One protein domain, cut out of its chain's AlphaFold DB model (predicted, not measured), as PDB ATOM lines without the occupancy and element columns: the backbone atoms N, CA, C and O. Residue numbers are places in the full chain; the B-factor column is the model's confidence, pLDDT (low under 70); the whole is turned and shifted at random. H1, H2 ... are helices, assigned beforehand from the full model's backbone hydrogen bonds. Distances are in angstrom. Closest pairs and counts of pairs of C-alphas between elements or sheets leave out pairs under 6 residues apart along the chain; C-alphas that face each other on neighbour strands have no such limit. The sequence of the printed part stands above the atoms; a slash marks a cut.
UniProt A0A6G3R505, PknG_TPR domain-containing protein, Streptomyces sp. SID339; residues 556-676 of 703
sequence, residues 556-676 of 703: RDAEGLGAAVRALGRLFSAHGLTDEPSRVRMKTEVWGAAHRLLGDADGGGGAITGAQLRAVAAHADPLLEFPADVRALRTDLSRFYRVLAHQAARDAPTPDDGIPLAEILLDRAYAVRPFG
ATOM      1  N   ARG A 556      37.568  50.239 -43.916       91.81
ATOM      2  CA  ARG A 556      37.285  51.670 -44.122       91.81
ATOM      3  C   ARG A 556      35.863  51.943 -44.590       91.81
ATOM      4  O   ARG A 556      35.432  53.083 -44.529       91.81
ATOM      5  N   ASP A 557      35.141  50.917 -45.023       93.94
ATOM      6  CA  ASP A 557      33.810  51.013 -45.608       93.94
ATOM      7  C   ASP A 557      32.976  49.747 -45.319       93.94
ATOM      8  O   ASP A 557      33.365  48.853 -44.557       93.94
ATOM      9  N   ALA A 558      31.792  49.678 -45.928       94.62
ATOM     10  CA  ALA A 558      30.871  48.559 -45.765       94.62
ATOM     11  C   ALA A 558      31.400  47.259 -46.387       94.62
ATOM     12  O   ALA A 558      31.078  46.172 -45.902       94.62
ATOM     13  N   GLU A 559      32.212  47.352 -47.442       95.31
ATOM     14  CA  GLU A 559      32.793  46.187 -48.104       95.31
ATOM     15  C   GLU A 559      33.854  45.529 -47.218       95.31
ATOM     16  O   GLU A 559      33.772  44.324 -46.955       95.31
ATOM     17  N   GLY A 560      34.787  46.323 -46.683       95.44
ATOM     18  CA  GLY A 560      35.805  45.876 -45.738       95.44
ATOM     19  C   GLY A 560      35.193  45.286 -44.467       95.44
ATOM     20  O   GLY A 560      35.578  44.192 -44.043       95.44
ATOM     21  N   LEU A 561      34.163  45.938 -43.910       96.75
ATOM     22  CA  LEU A 561      33.412  45.392 -42.776       96.75
ATOM     23  C   LEU A 561      32.742  44.056 -43.133       96.75
ATOM     24  O   LEU A 561      32.855  43.083 -42.386       96.75
ATOM     25  N   GLY A 562      32.086  43.974 -44.292       97.19
ATOM     26  CA  GLY A 562      31.472  42.737 -44.770       97.19
ATOM     27  C   GLY A 562      32.486  41.607 -44.957       97.19
ATOM     28  O   GLY A 562      32.201  40.455 -44.621       97.19
ATOM     29  N   ALA A 563      33.693  41.915 -45.435       96.69
ATOM     30  CA  ALA A 563      34.781  40.948 -45.542       96.69
ATOM     31  C   ALA A 563      35.236  40.435 -44.164       96.69
ATOM     32  O   ALA A 563      35.448  39.228 -44.015       96.69
ATOM     33  N   ALA A 564      35.337  41.313 -43.160       97.00
ATOM     34  CA  ALA A 564      35.660  40.940 -41.781       97.00
ATOM     35  C   ALA A 564      34.572  40.046 -41.154       97.00
ATOM     36  O   ALA A 564      34.892  38.990 -40.607       97.00
ATOM     37  N   VAL A 565      33.289  40.399 -41.311       97.25
ATOM     38  CA  VAL A 565      32.147  39.607 -40.812       97.25
ATOM     39  C   VAL A 565      32.114  38.214 -41.449       97.25
ATOM     40  O   VAL A 565      32.002  37.210 -40.744       97.25
ATOM     41  N   ARG A 566      32.289  38.114 -42.775       96.00
ATOM     42  CA  ARG A 566      32.364  36.813 -43.467       96.00
ATOM     43  C   ARG A 566      33.555  35.976 -42.996       96.00
ATOM     44  O   ARG A 566      33.439  34.758 -42.872       96.00
ATOM     45  N   ALA A 567      34.706  36.608 -42.756       95.50
ATOM     46  CA  ALA A 567      35.883  35.919 -42.238       95.50
ATOM     47  C   ALA A 567      35.658  35.403 -40.805       95.50
ATOM     48  O   ALA A 567      36.032  34.266 -40.517       95.50
ATOM     49  N   LEU A 568      34.988  36.181 -39.947       96.19
ATOM     50  CA  LEU A 568      34.615  35.766 -38.592       96.19
ATOM     51  C   LEU A 568      33.656  34.566 -38.609       96.19
ATOM     52  O   LEU A 568      33.853  33.615 -37.856       96.19
ATOM     53  N   GLY A 569      32.667  34.567 -39.509       94.38
ATOM     54  CA  GLY A 569      31.729  33.447 -39.665       94.38
ATOM     55  C   GLY A 569      32.461  32.144 -39.978       94.38
ATOM     56  O   GLY A 569      32.297  31.151 -39.272       94.38
ATOM     57  N   ARG A 570      33.380  32.181 -40.955       92.69
ATOM     58  CA  ARG A 570      34.238  31.031 -41.294       92.69
ATOM     59  C   ARG A 570      35.168  30.617 -40.153       92.69
ATOM     60  O   ARG A 570      35.427  29.426 -39.991       92.69
ATOM     61  N   LEU A 571      35.684  31.568 -39.372       92.75
ATOM     62  CA  LEU A 571      36.527  31.264 -38.213       92.75
ATOM     63  C   LEU A 571      35.771  30.392 -37.197       92.75
ATOM     64  O   LEU A 571      36.324  29.404 -36.711       92.75
ATOM     65  N   PHE A 572      34.505  30.716 -36.928       91.62
ATOM     66  CA  PHE A 572      33.688  30.002 -35.944       91.62
ATOM     67  C   PHE A 572      33.130  28.677 -36.466       91.62
ATOM     68  O   PHE A 572      33.082  27.711 -35.704       91.62
ATOM     69  N   SER A 573      32.722  28.616 -37.737       86.12
ATOM     70  CA  SER A 573      32.080  27.427 -38.310       86.12
ATOM     71  C   SER A 573      33.063  26.390 -38.859       86.12
ATOM     72  O   SER A 573      32.765  25.200 -38.808       86.12
ATOM     73  N   ALA A 574      34.233  26.808 -39.358       84.06
ATOM     74  CA  ALA A 574      35.126  25.928 -40.119       84.06
ATOM     75  C   ALA A 574      36.553  25.804 -39.565       84.06
ATOM     76  O   ALA A 574      37.312  24.956 -40.037       84.06
ATOM     77  N   HIS A 575      36.983  26.667 -38.636       80.19
ATOM     78  CA  HIS A 575      38.409  26.786 -38.279       80.19
ATOM     79  C   HIS A 575      38.715  26.611 -36.789       80.19
ATOM     80  O   HIS A 575      39.847  26.839 -36.370       80.19
ATOM     81  N   GLY A 576      37.739  26.141 -36.011       74.19
ATOM     82  CA  GLY A 576      37.997  25.546 -34.700       74.19
ATOM     83  C   GLY A 576      38.234  26.527 -33.554       74.19
ATOM     84  O   GLY A 576      38.659  26.085 -32.493       74.19
ATOM     85  N   LEU A 577      37.935  27.826 -33.707       80.62
ATOM     86  CA  LEU A 577      37.875  28.716 -32.543       80.62
ATOM     87  C   LEU A 577      36.583  28.414 -31.768       80.62
ATOM     88  O   LEU A 577      35.511  28.928 -32.097       80.62
ATOM     89  N   THR A 578      36.674  27.499 -30.802       77.00
ATOM     90  CA  THR A 578      35.536  26.975 -30.025       77.00
ATOM     91  C   THR A 578      35.411  27.585 -28.635       77.00
ATOM     92  O   THR A 578      34.322  27.546 -28.071       77.00
ATOM     93  N   ASP A 579      36.490  28.165 -28.110       87.38
ATOM     94  CA  ASP A 579      36.507  28.812 -26.801       87.38
ATOM     95  C   ASP A 579      35.557  30.020 -26.769       87.38
ATOM     96  O   ASP A 579      35.705  30.975 -27.536       87.38
ATOM     97  N   GLU A 580      34.557  29.966 -25.889       88.25
ATOM     98  CA  GLU A 580      33.511  30.987 -25.807       88.25
ATOM     99  C   GLU A 580      34.056  32.366 -25.377       88.25
ATOM    100  O   GLU A 580      33.712  33.360 -26.024       88.25
ATOM    101  N   PRO A 581      34.962  32.477 -24.379       89.69
ATOM    102  CA  PRO A 581      35.670  33.725 -24.098       89.69
ATOM    103  C   PRO A 581      36.354  34.347 -25.326       89.69
ATOM    104  O   PRO A 581      36.163  35.535 -25.593       89.69
ATOM    105  N   SER A 582      37.084  33.548 -26.107       89.69
ATOM    106  CA  SER A 582      37.785  33.987 -27.323       89.69
ATOM    107  C   SER A 582      36.812  34.405 -28.426       89.69
ATOM    108  O   SER A 582      37.030  35.396 -29.126       89.69
ATOM    109  N   ARG A 583      35.679  33.701 -28.564       92.75
ATOM    110  CA  ARG A 583      34.601  34.086 -29.488       92.75
ATOM    111  C   ARG A 583      34.011  35.442 -29.135       92.75
ATOM    112  O   ARG A 583      33.816  36.255 -30.035       92.75
ATOM    113  N   VAL A 584      33.762  35.716 -27.853       94.00
ATOM    114  CA  VAL A 584      33.275  37.031 -27.400       94.00
ATOM    115  C   VAL A 584      34.299  38.123 -27.702       94.00
ATOM    116  O   VAL A 584      33.923  39.178 -28.210       94.00
ATOM    117  N   ARG A 585      35.589  37.865 -27.471       93.81
ATOM    118  CA  ARG A 585      36.686  38.788 -27.805       93.81
ATOM    119  C   ARG A 585      36.726  39.108 -29.303       93.81
ATOM    120  O   ARG A 585      36.678  40.272 -29.690       93.81
ATOM    121  N   MET A 586      36.639  38.092 -30.158       94.56
ATOM    122  CA  MET A 586      36.583  38.278 -31.613       94.56
ATOM    123  C   MET A 586      35.285  38.934 -32.115       94.56
ATOM    124  O   MET A 586      35.324  39.720 -33.063       94.56
ATOM    125  N   LYS A 587      34.129  38.668 -31.488       95.50
ATOM    126  CA  LYS A 587      32.887  39.411 -31.769       95.50
ATOM    127  C   LYS A 587      33.036  40.882 -31.376       95.50
ATOM    128  O   LYS A 587      32.642  41.753 -32.144       95.50
ATOM    129  N   THR A 588      33.644  41.169 -30.226       95.50
ATOM    130  CA  THR A 588      33.870  42.546 -29.759       95.50
ATOM    131  C   THR A 588      34.727  43.337 -30.746       95.50
ATOM    132  O   THR A 588      34.388  44.481 -31.035       95.50
ATOM    133  N   GLU A 589      35.756  42.722 -31.341       93.19
ATOM    134  CA  GLU A 589      36.552  43.343 -32.413       93.19
ATOM    135  C   GLU A 589      35.702  43.773 -33.612       93.19
ATOM    136  O   GLU A 589      35.701  44.942 -34.008       93.19
ATOM    137  N   VAL A 590      34.944  42.834 -34.185       95.94
ATOM    138  CA  VAL A 590      34.178  43.079 -35.416       95.94
ATOM    139  C   VAL A 590      33.017  44.047 -35.170       95.94
ATOM    140  O   VAL A 590      32.791  44.957 -35.969       95.94
ATOM    141  N   TRP A 591      32.302  43.908 -34.048       96.00
ATOM    142  CA  TRP A 591      31.235  44.839 -33.672       96.00
ATOM    143  C   TRP A 591      31.810  46.222 -33.351       96.00
ATOM    144  O   TRP A 591      31.223  47.236 -33.725       96.00
ATOM    145  N   GLY A 592      32.975  46.279 -32.702       93.44
ATOM    146  CA  GLY A 592      33.670  47.522 -32.391       93.44
ATOM    147  C   GLY A 592      34.061  48.280 -33.658       93.44
ATOM    148  O   GLY A 592      33.834  49.485 -33.738       93.44
ATOM    149  N   ALA A 593      34.561  47.584 -34.685       93.19
ATOM    150  CA  ALA A 593      34.814  48.192 -35.991       93.19
ATOM    151  C   ALA A 593      33.537  48.691 -36.673       93.19
ATOM    152  O   ALA A 593      33.533  49.812 -37.179       93.19
ATOM    153  N   ALA A 594      32.442  47.924 -36.638       94.94
ATOM    154  CA  ALA A 594      31.158  48.387 -37.166       94.94
ATOM    155  C   ALA A 594      30.690  49.681 -36.476       94.94
ATOM    156  O   ALA A 594      30.267  50.620 -37.147       94.94
ATOM    157  N   HIS A 595      30.821  49.757 -35.148       92.69
ATOM    158  CA  HIS A 595      30.475  50.951 -34.376       92.69
ATOM    159  C   HIS A 595      31.376  52.142 -34.718       92.69
ATOM    160  O   HIS A 595      30.872  53.240 -34.927       92.69
ATOM    161  N   ARG A 596      32.694  51.932 -34.847       90.88
ATOM    162  CA  ARG A 596      33.638  52.985 -35.267       90.88
ATOM    163  C   ARG A 596      33.320  53.526 -36.663       90.88
ATOM    164  O   ARG A 596      33.379  54.732 -36.864       90.88
ATOM    165  N   LEU A 597      32.963  52.658 -37.612       92.31
ATOM    166  CA  LEU A 597      32.634  53.061 -38.984       92.31
ATOM    167  C   LEU A 597      31.317  53.840 -39.088       92.31
ATOM    168  O   LEU A 597      31.165  54.634 -40.010       92.31
ATOM    169  N   LEU A 598      30.372  53.639 -38.166       90.38
ATOM    170  CA  LEU A 598      29.134  54.425 -38.109       90.38
ATOM    171  C   LEU A 598      29.361  55.854 -37.584       90.38
ATOM    172  O   LEU A 598      28.551  56.728 -37.886       90.38
ATOM    173  N   GLY A 599      30.456  56.090 -36.850       81.12
ATOM    174  CA  GLY A 599      30.758  57.372 -36.209       81.12
ATOM    175  C   GLY A 599      29.815  57.713 -35.048       81.12
ATOM    176  O   GLY A 599      28.875  56.973 -34.741       81.12
ATOM    177  N   ASP A 600      30.069  58.846 -34.393       67.94
ATOM    178  CA  ASP A 600      29.151  59.391 -33.392       67.94
ATOM    179  C   ASP A 600      27.967  60.090 -34.073       67.94
ATOM    180  O   ASP A 600      28.107  60.752 -35.103       67.94
ATOM    181  N   ALA A 601      26.781  59.955 -33.475       56.03
ATOM    182  CA  ALA A 601      25.526  60.464 -34.030       56.03
ATOM    183  C   ALA A 601      25.469  62.003 -34.173       56.03
ATOM    184  O   ALA A 601      24.594  62.501 -34.878       56.03
ATOM    185  N   ASP A 602      26.400  62.740 -33.555       45.69
ATOM    186  CA  ASP A 602      26.301  64.188 -33.329       45.69
ATOM    187  C   ASP A 602      27.192  65.073 -34.231       45.69
ATOM    188  O   ASP A 602      27.420  66.235 -33.903       45.69
ATOM    189  N   GLY A 603      27.636  64.606 -35.411       48.03
ATOM    190  CA  GLY A 603      28.015  65.557 -36.480       48.03
ATOM    191  C   GLY A 603      29.283  65.305 -37.298       48.03
ATOM    192  O   GLY A 603      29.985  66.257 -37.633       48.03
ATOM    193  N   GLY A 604      29.551  64.069 -37.716       45.06
ATOM    194  CA  GLY A 604      30.513  63.791 -38.788       45.06
ATOM    195  C   GLY A 604      30.176  62.472 -39.471       45.06
ATOM    196  O   GLY A 604      30.147  61.444 -38.807       45.06
ATOM    197  N   GLY A 605      29.864  62.510 -40.771       60.03
ATOM    198  CA  GLY A 605      29.350  61.368 -41.531       60.03
ATOM    199  C   GLY A 605      30.198  60.110 -41.357       60.03
ATOM    200  O   GLY A 605      31.330  60.056 -41.835       60.03
ATOM    201  N   GLY A 606      29.634  59.108 -40.678       75.94
ATOM    202  CA  GLY A 606      30.227  57.782 -40.581       75.94
ATOM    203  C   GLY A 606      30.587  57.243 -41.962       75.94
ATOM    204  O   GLY A 606      29.881  57.477 -42.945       75.94
ATOM    205  N   ALA A 607      31.683  56.496 -42.033       87.12
ATOM    206  CA  ALA A 607      32.128  55.836 -43.253       87.12
ATOM    207  C   ALA A 607      31.101  54.818 -43.786       87.12
ATOM    208  O   ALA A 607      31.131  54.456 -44.963       87.12
ATOM    209  N   ILE A 608      30.176  54.367 -42.930       91.31
ATOM    210  CA  ILE A 608      29.013  53.576 -43.324       91.31
ATOM    211  C   ILE A 608      27.720  54.148 -42.738       91.31
ATOM    212  O   ILE A 608      27.683  54.708 -41.646       91.31
ATOM    213  N   THR A 609      26.621  53.936 -43.454       91.75
ATOM    214  CA  THR A 609      25.257  54.266 -43.031       91.75
ATOM    215  C   THR A 609      24.568  53.069 -42.371       91.75
ATOM    216  O   THR A 609      24.924  51.911 -42.595       91.75
ATOM    217  N   GLY A 610      23.477  53.313 -41.636       90.50
ATOM    218  CA  GLY A 610      22.637  52.229 -41.106       90.50
ATOM    219  C   GLY A 610      22.024  51.325 -42.193       90.50
ATOM    220  O   GLY A 610      21.739  50.158 -41.932       90.50
ATOM    221  N   ALA A 611      21.841  51.822 -43.423       91.81
ATOM    222  CA  ALA A 611      21.402  51.003 -44.555       91.81
ATOM    223  C   ALA A 611      22.510  50.056 -45.043       91.81
ATOM    224  O   ALA A 611      22.240  48.888 -45.319       91.81
ATOM    225  N   GLN A 612      23.755  50.533 -45.091       94.31
ATOM    226  CA  GLN A 612      24.914  49.700 -45.405       94.31
ATOM    227  C   GLN A 612      25.176  48.657 -44.310       94.31
ATOM    228  O   GLN A 612      25.459  47.508 -44.639       94.31
ATOM    229  N   LEU A 613      24.985  49.000 -43.028       94.94
ATOM    230  CA  LEU A 613      25.025  48.023 -41.931       94.94
ATOM    231  C   LEU A 613      23.998  46.897 -42.144       94.94
ATOM    232  O   LEU A 613      24.360  45.723 -42.074       94.94
ATOM    233  N   ARG A 614      22.741  47.239 -42.475       95.38
ATOM    234  CA  ARG A 614      21.702  46.249 -42.821       95.38
ATOM    235  C   ARG A 614      22.122  45.352 -43.981       95.38
ATOM    236  O   ARG A 614      21.892  44.147 -43.927       95.38
ATOM    237  N   ALA A 615      22.733  45.922 -45.018       95.06
ATOM    238  CA  ALA A 615      23.206  45.159 -46.169       95.06
ATOM    239  C   ALA A 615      24.330  44.178 -45.790       95.06
ATOM    240  O   ALA A 615      24.320  43.039 -46.255       95.06
ATOM    241  N   VAL A 616      25.259  44.579 -44.915       96.19
ATOM    242  CA  VAL A 616      26.290  43.679 -44.370       96.19
ATOM    243  C   VAL A 616      25.655  42.557 -43.548       96.19
ATOM    244  O   VAL A 616      25.975  41.391 -43.771       96.19
ATOM    245  N   ALA A 617      24.717  42.888 -42.655       95.00
ATOM    246  CA  ALA A 617      24.016  41.913 -41.821       95.00
ATOM    247  C   ALA A 617      23.236  40.877 -42.646       95.00
ATOM    248  O   ALA A 617      23.258  39.695 -42.321       95.00
ATOM    249  N   ALA A 618      22.612  41.290 -43.754       94.50
ATOM    250  CA  ALA A 618      21.874  40.390 -44.645       94.50
ATOM    251  C   ALA A 618      22.750  39.303 -45.301       94.50
ATOM    252  O   ALA A 618      22.233  38.260 -45.692       94.50
ATOM    253  N   HIS A 619      24.062  39.535 -45.413       92.50
ATOM    254  CA  HIS A 619      25.034  38.583 -45.966       92.50
ATOM    255  C   HIS A 619      25.929  37.951 -44.888       92.50
ATOM    256  O   HIS A 619      26.895  37.254 -45.218       92.50
ATOM    257  N   ALA A 620      25.665  38.230 -43.610       92.69
ATOM    258  CA  ALA A 620      26.389  37.630 -42.502       92.69
ATOM    259  C   ALA A 620      25.956  36.170 -42.306       92.69
ATOM    260  O   ALA A 620      24.830  35.787 -42.618       92.69
ATOM    261  N   ASP A 621      26.856  35.356 -41.757       90.12
ATOM    262  CA  ASP A 621      26.505  34.009 -41.309       90.12
ATOM    263  C   ASP A 621      25.423  34.112 -40.212       90.12
ATOM    264  O   ASP A 621      25.655  34.811 -39.216       90.12
ATOM    265  N   PRO A 622      24.259  33.446 -40.354       89.38
ATOM    266  CA  PRO A 622      23.184  33.509 -39.366       89.38
ATOM    267  C   PRO A 622      23.628  33.126 -37.950       89.38
ATOM    268  O   PRO A 622      23.102  33.671 -36.983       89.38
ATOM    269  N   LEU A 623      24.629  32.247 -37.812       87.38
ATOM    270  CA  LEU A 623      25.162  31.818 -36.515       87.38
ATOM    271  C   LEU A 623      25.927  32.924 -35.774       87.38
ATOM    272  O   LEU A 623      26.162  32.816 -34.569       87.38
ATOM    273  N   LEU A 624      26.347  33.986 -36.468       90.44
ATOM    274  CA  LEU A 624      26.985  35.128 -35.817       90.44
ATOM    275  C   LEU A 624      25.984  36.023 -35.089       90.44
ATOM    276  O   LEU A 624      26.402  36.708 -34.151       90.44
ATOM    277  N   GLU A 625      24.715  36.009 -35.516       92.56
ATOM    278  CA  GLU A 625      23.672  36.945 -35.083       92.56
ATOM    279  C   GLU A 625      24.123  38.408 -35.246       92.56
ATOM    280  O   GLU A 625      23.995  39.227 -34.337       92.56
ATOM    281  N   PHE A 626      24.728  38.740 -36.395       95.62
ATOM    282  CA  PHE A 626      25.248  40.089 -36.631       95.62
ATOM    283  C   PHE A 626      24.101  41.125 -36.699       95.62
ATOM    284  O   PHE A 626      23.125  40.910 -37.423       95.62
ATOM    285  N   PRO A 627      24.196  42.254 -35.974       94.12
ATOM    286  CA  PRO A 627      23.098  43.199 -35.803       94.12
ATOM    287  C   PRO A 627      22.777  43.946 -37.099       94.12
ATOM    288  O   PRO A 627      23.652  44.515 -37.751       94.12
ATOM    289  N   ALA A 628      21.488  44.000 -37.440       91.44
ATOM    290  CA  ALA A 628      21.003  44.712 -38.620       91.44
ATOM    291  C   ALA A 628      20.817  46.222 -38.386       91.44
ATOM    292  O   ALA A 628      20.761  46.990 -39.340       91.44
ATOM    293  N   ASP A 629      20.727  46.684 -37.141       91.88
ATOM    294  CA  ASP A 629      20.539  48.099 -36.828       91.88
ATOM    295  C   ASP A 629      21.485  48.593 -35.725       91.88
ATOM    296  O   ASP A 629      22.058  47.823 -34.949       91.88
ATOM    297  N   VAL A 630      21.647  49.917 -35.667       91.19
ATOM    298  CA  VAL A 630      22.594  50.593 -34.768       91.19
ATOM    299  C   VAL A 630      22.250  50.358 -33.294       91.19
ATOM    300  O   VAL A 630      23.143  50.276 -32.451       91.19
ATOM    301  N   ARG A 631      20.963  50.222 -32.954       91.94
ATOM    302  CA  ARG A 631      20.526  50.007 -31.571       91.94
ATOM    303  C   ARG A 631      20.854  48.588 -31.117       91.94
ATOM    304  O   ARG A 631      21.339  48.424 -29.995       91.94
ATOM    305  N   ALA A 632      20.623  47.589 -31.966       93.56
ATOM    306  CA  ALA A 632      21.029  46.209 -31.718       93.56
ATOM    307  C   ALA A 632      22.556  46.112 -31.565       93.56
ATOM    308  O   ALA A 632      23.032  45.595 -30.557       93.56
ATOM    309  N   LEU A 633      23.319  46.743 -32.467       94.62
ATOM    310  CA  LEU A 633      24.786  46.797 -32.412       94.62
ATOM    311  C   LEU A 633      25.314  47.351 -31.083       94.62
ATOM    312  O   LEU A 633      26.171  46.744 -30.440       94.62
ATOM    313  N   ARG A 634      24.769  48.487 -30.645       94.44
ATOM    314  CA  ARG A 634      25.112  49.125 -29.367       94.44
ATOM    315  C   ARG A 634      24.727  48.268 -28.158       94.44
ATOM    316  O   ARG A 634      25.446  48.231 -27.159       94.44
ATOM    317  N   THR A 635      23.603  47.556 -28.243       94.94
ATOM    318  CA  THR A 635      23.150  46.629 -27.194       94.94
ATOM    319  C   THR A 635      24.104  45.443 -27.062       94.94
ATOM    320  O   THR A 635      24.517  45.115 -25.947       94.94
ATOM    321  N   ASP A 636      24.501  44.849 -28.185       96.00
ATOM    322  CA  ASP A 636      25.452  43.740 -28.226       96.00
ATOM    323  C   ASP A 636      26.825  44.137 -27.701       96.00
ATOM    324  O   ASP A 636      27.365  43.440 -26.847       96.00
ATOM    325  N   LEU A 637      27.360  45.285 -28.129       94.94
ATOM    326  CA  LEU A 637      28.639  45.790 -27.625       94.94
ATOM    327  C   LEU A 637      28.611  46.030 -26.116       94.94
ATOM    328  O   LEU A 637      29.533  45.623 -25.414       94.94
ATOM    329  N   SER A 638      27.532  46.623 -25.598       95.38
ATOM    330  CA  SER A 638      27.351  46.809 -24.154       95.38
ATOM    331  C   SER A 638      27.367  45.469 -23.409       95.38
ATOM    332  O   SER A 638      27.999  45.336 -22.361       95.38
ATOM    333  N   ARG A 639      26.706  44.446 -23.964       96.06
ATOM    334  CA  ARG A 639      26.729  43.083 -23.422       96.06
ATOM    335  C   ARG A 639      28.134  42.478 -23.477       96.06
ATOM    336  O   ARG A 639      28.571  41.928 -22.470       96.06
ATOM    337  N   PHE A 640      28.844  42.593 -24.597       95.88
ATOM    338  CA  PHE A 640      30.188  42.034 -24.743       95.88
ATOM    339  C   PHE A 640      31.189  42.688 -23.792       95.88
ATOM    340  O   PHE A 640      31.880  41.969 -23.080       95.88
ATOM    341  N   TYR A 641      31.195  44.018 -23.665       95.31
ATOM    342  CA  TYR A 641      32.074  44.705 -22.714       95.31
ATOM    343  C   TYR A 641      31.843  44.278 -21.259       95.31
ATOM    344  O   TYR A 641      32.803  44.141 -20.510       95.31
ATOM    345  N   ARG A 642      30.602  43.969 -20.859       95.12
ATOM    346  CA  ARG A 642      30.329  43.395 -19.525       95.12
ATOM    347  C   ARG A 642      30.907  41.996 -19.364       95.12
ATOM    348  O   ARG A 642      31.461  41.686 -18.316       95.12
ATOM    349  N   VAL A 643      30.795  41.149 -20.390       94.88
ATOM    350  CA  VAL A 643      31.424  39.820 -20.375       94.88
ATOM    351  C   VAL A 643      32.945  39.954 -20.268       94.88
ATOM    352  O   VAL A 643      33.550  39.250 -19.467       94.88
ATOM    353  N   LEU A 644      33.552  40.889 -21.001       93.44
ATOM    354  CA  LEU A 644      34.983  41.185 -20.900       93.44
ATOM    355  C   LEU A 644      35.370  41.714 -19.513       93.44
ATOM    356  O   LEU A 644      36.379  41.282 -18.970       93.44
ATOM    357  N   ALA A 645      34.551  42.569 -18.894       91.94
ATOM    358  CA  ALA A 645      34.772  43.025 -17.521       91.94
ATOM    359  C   ALA A 645      34.772  41.855 -16.521       91.94
ATOM    360  O   ALA A 645      35.616  41.797 -15.629       91.94
ATOM    361  N   HIS A 646      33.872  40.880 -16.697       90.69
ATOM    362  CA  HIS A 646      33.870  39.660 -15.888       90.69
ATOM    363  C   HIS A 646      35.091  38.766 -16.139       90.69
ATOM    364  O   HIS A 646      35.552  38.127 -15.198       90.69
ATOM    365  N   GLN A 647      35.607  38.706 -17.372       90.19
ATOM    366  CA  GLN A 647      36.868  38.012 -17.668       90.19
ATOM    367  C   GLN A 647      38.036  38.701 -16.947       90.19
ATOM    368  O   GLN A 647      38.730  38.055 -16.173       90.19
ATOM    369  N   ALA A 648      38.162  40.026 -17.086       88.00
ATOM    370  CA  ALA A 648      39.194  40.812 -16.406       88.00
ATOM    371  C   ALA A 648      39.185  40.622 -14.881       88.00
ATOM    372  O   ALA A 648      40.238  40.454 -14.275       88.00
ATOM    373  N   ALA A 649      38.003  40.612 -14.259       85.50
ATOM    374  CA  ALA A 649      37.869  40.441 -12.813       85.50
ATOM    375  C   ALA A 649      38.277  39.042 -12.312       85.50
ATOM    376  O   ALA A 649      38.608  38.890 -11.138       85.50
ATOM    377  N   ARG A 650      38.226  38.016 -13.172       81.19
ATOM    378  CA  ARG A 650      38.674  36.653 -12.840       81.19
ATOM    379  C   ARG A 650      40.183  36.504 -12.976       81.19
ATOM    380  O   ARG A 650      40.792  35.855 -12.134       81.19
ATOM    381  N   ASP A 651      40.747  37.105 -14.020       69.94
ATOM    382  CA  ASP A 651      42.161  36.961 -14.365       69.94
ATOM    383  C   ASP A 651      43.070  37.855 -13.495       69.94
ATOM    384  O   ASP A 651      44.257  37.568 -13.371       69.94
ATOM    385  N   ALA A 652      42.529  38.911 -12.866       61.66
ATOM    386  CA  ALA A 652      43.294  39.874 -12.065       61.66
ATOM    387  C   ALA A 652      42.614  40.264 -10.730       61.66
ATOM    388  O   ALA A 652      42.099  41.379 -10.598       61.66
ATOM    389  N   PRO A 653      42.619  39.402  -9.695       54.31
ATOM    390  CA  PRO A 653      42.286  39.825  -8.346       54.31
ATOM    391  C   PRO A 653      43.557  40.348  -7.663       54.31
ATOM    392  O   PRO A 653      44.171  39.624  -6.890       54.31
ATOM    393  N   THR A 654      44.002  41.574  -7.940       53.38
ATOM    394  CA  THR A 654      44.927  42.276  -7.023       53.38
ATOM    395  C   THR A 654      44.885  43.794  -7.232       53.38
ATOM    396  O   THR A 654      44.818  44.244  -8.377       53.38
ATOM    397  N   PRO A 655      44.865  44.585  -6.140       55.03
ATOM    398  CA  PRO A 655      44.800  46.036  -6.196       55.03
ATOM    399  C   PRO A 655      46.215  46.602  -6.327       55.03
ATOM    400  O   PRO A 655      47.013  46.439  -5.410       55.03
ATOM    401  N   ASP A 656      46.506  47.279  -7.431       47.97
ATOM    402  CA  ASP A 656      47.675  48.152  -7.514       47.97
ATOM    403  C   ASP A 656      47.266  49.430  -8.262       47.97
ATOM    404  O   ASP A 656      47.019  49.428  -9.468       47.97
ATOM    405  N   ASP A 657      47.036  50.480  -7.470       50.06
ATOM    406  CA  ASP A 657      47.081  51.917  -7.777       50.06
ATOM    407  C   ASP A 657      46.405  52.469  -9.057       50.06
ATOM    408  O   ASP A 657      46.680  53.598  -9.475       50.06
ATOM    409  N   GLY A 658      45.449  51.746  -9.651       57.69
ATOM    410  CA  GLY A 658      44.682  52.185 -10.825       57.69
ATOM    411  C   GLY A 658      43.206  51.774 -10.815       57.69
ATOM    412  O   GLY A 658      42.791  50.905 -10.050       57.69
ATOM    413  N   ILE A 659      42.399  52.396 -11.691       62.31
ATOM    414  CA  ILE A 659      41.013  51.964 -11.945       62.31
ATOM    415  C   ILE A 659      41.071  50.506 -12.436       62.31
ATOM    416  O   ILE A 659      41.716  50.256 -13.461       62.31
ATOM    417  N   PRO A 660      40.416  49.547 -11.754       81.06
ATOM    418  CA  PRO A 660      40.410  48.153 -12.171       81.06
ATOM    419  C   PRO A 660      40.017  48.017 -13.644       81.06
ATOM    420  O   PRO A 660      39.045  48.622 -14.096       81.06
ATOM    421  N   LEU A 661      40.728  47.176 -14.401       86.06
ATOM    422  CA  LEU A 661      40.444  46.920 -15.822       86.06
ATOM    423  C   LEU A 661      38.955  46.604 -16.070       86.06
ATOM    424  O   LEU A 661      38.372  47.030 -17.068       86.06
ATOM    425  N   ALA A 662      38.329  45.889 -15.133       88.00
ATOM    426  CA  ALA A 662      36.904  45.594 -15.163       88.00
ATOM    427  C   ALA A 662      36.023  46.860 -15.138       88.00
ATOM    428  O   ALA A 662      35.042  46.918 -15.877       88.00
ATOM    429  N   GLU A 663      36.367  47.880 -14.350       90.00
ATOM    430  CA  GLU A 663      35.620  49.142 -14.267       90.00
ATOM    431  C   GLU A 663      35.718  49.943 -15.569       90.00
ATOM    432  O   GLU A 663      34.693  50.363 -16.099       90.00
ATOM    433  N   ILE A 664      36.911  50.038 -16.172       90.56
ATOM    434  CA  ILE A 664      37.096  50.696 -17.482       90.56
ATOM    435  C   ILE A 664      36.202  50.044 -18.551       90.56
ATOM    436  O   ILE A 664      35.593  50.719 -19.388       90.56
ATOM    437  N   LEU A 665      36.103  48.715 -18.535       91.81
ATOM    438  CA  LEU A 665      35.256  47.974 -19.470       91.81
ATOM    439  C   LEU A 665      33.763  48.164 -19.175       91.81
ATOM    440  O   LEU A 665      32.964  48.233 -20.112       91.81
ATOM    441  N   LEU A 666      33.371  48.297 -17.905       92.62
ATOM    442  CA  LEU A 666      32.001  48.656 -17.531       92.62
ATOM    443  C   LEU A 666      31.636  50.065 -18.005       92.62
ATOM    444  O   LEU A 666      30.556  50.244 -18.571       92.62
ATOM    445  N   ASP A 667      32.541  51.031 -17.880       91.38
ATOM    446  CA  ASP A 667      32.336  52.387 -18.391       91.38
ATOM    447  C   ASP A 667      32.127  52.382 -19.907       91.38
ATOM    448  O   ASP A 667      31.163  52.971 -20.403       91.38
ATOM    449  N   ARG A 668      32.937  51.622 -20.659       91.12
ATOM    450  CA  ARG A 668      32.715  51.428 -22.106       91.12
ATOM    451  C   ARG A 668      31.383  50.754 -22.405       91.12
ATOM    452  O   ARG A 668      30.681  51.157 -23.337       91.12
ATOM    453  N   ALA A 669      30.994  49.764 -21.601       93.06
ATOM    454  CA  ALA A 669      29.698  49.116 -21.730       93.06
ATOM    455  C   ALA A 669      28.538  50.105 -21.547       93.06
ATOM    456  O   ALA A 669      27.509  49.974 -22.220       93.06
ATOM    457  N   TYR A 670      28.669  51.072 -20.638       91.44
ATOM    458  CA  TYR A 670      27.647  52.084 -20.397       91.44
ATOM    459  C   TYR A 670      27.668  53.208 -21.431       91.44
ATOM    460  O   TYR A 670      26.593  53.611 -21.873       91.44
ATOM    461  N   ALA A 671      28.845  53.631 -21.888       89.38
ATOM    462  CA  ALA A 671      29.001  54.638 -22.935       89.38
ATOM    463  C   ALA A 671      28.368  54.196 -24.267       89.38
ATOM    464  O   ALA A 671      27.660  54.964 -24.917       89.38
ATOM    465  N   VAL A 672      28.552  52.928 -24.655       89.94
ATOM    466  CA  VAL A 672      27.999  52.410 -25.916       89.94
ATOM    467  C   VAL A 672      26.502  52.106 -25.832       89.94
ATOM    468  O   VAL A 672      25.852  51.942 -26.860       89.94
ATOM    469  N   ARG A 673      25.911  52.042 -24.631       87.00
ATOM    470  CA  ARG A 673      24.505  51.659 -24.443       87.00
ATOM    471  C   ARG A 673      23.588  52.576 -25.267       87.00
ATOM    472  O   ARG A 673      23.796  53.789 -25.269       87.00
ATOM    473  N   PRO A 674      22.580  52.045 -25.984       80.81
ATOM    474  CA  PRO A 674      21.650  52.908 -26.699       80.81
ATOM    475  C   PRO A 674      20.900  53.789 -25.694       80.81
ATOM    476  O   PRO A 674      20.383  53.281 -24.695       80.81
ATOM    477  N   PHE A 675      20.841  55.098 -25.956       68.62
ATOM    478  CA  PHE A 675      20.039  56.013 -25.152       68.62
ATOM    479  C   PHE A 675      18.578  55.562 -25.204       68.62
ATOM    480  O   PHE A 675      17.939  55.556 -26.257       68.62
ATOM    481  N   GLY A 676      18.047  55.143 -24.058       56.34
ATOM    482  CA  GLY A 676      16.611  55.012 -23.892       56.34
ATOM    483  C   GLY A 676      16.042  56.411 -23.753       56.34
ATOM    484  O   GLY A 676      16.135  56.993 -22.676       56.34
TER     485      GLY A 676
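Overview. This is residues 556 to 676 of the 703 residues of the protein "PknG_TPR domain-containing protein" of Streptomyces sp. SID339 (UniProt A0A6G3R505). Two helical hairpins, H4 with H5 and H1 with H2, pack together through H4 and H2, with H2 in the middle and short H3 packed on H1. Residues 653 to 659 stick out. The printed part has 121 residues with five named helices, H1 to H5 in order, and no named strand. It is all helix and compact, with a radius of gyration of the C-alphas of 15.4 A and spans of 45 by 41 by 25 A.

Along the chain. H4, residues 630 to 651, is 31.4 A long. H2 is residues 580 to 598, 26.8 A. H1, residues 558 to 574, 23.7 A, begins at C-alpha 558 (30.871, 48.559, -45.765). H3 is residues 610 to 618, 12.4 A. H5, residues 661 to 671, 15.5 A, ends at C-alpha 671 (29.001, 54.638, -22.935).

Arrangement. H4 touches H5, opposite ways at a shallow 12 degrees; closest C-alphas Ala 645 and Ala 662, 4.1 A. H4 touches H2 at a steep 40 degrees; closest C-alphas Thr 588 and Phe 640, 6.2 A. H2 touches H1 at a shallow 10 degrees; closest C-alphas Val 565 and Val 590, 6.7 A. H1 touches H3 with residues 558 to 565 alone; closest C-alphas Gly 562 and Val 616, 5.3 A. Every O i to N i+4 pair is within hydrogen-bond range in H1 to H5.

Size, cuts and confidence. The farthest C-alphas, Ala 618 and Asp 657, are 46.1 A apart. The printed part has no cut; links H2 to H3 and H3 to H4 are long. pLDDT is under 70 at residues 600 to 605, 651 to 659 and 675 to 676.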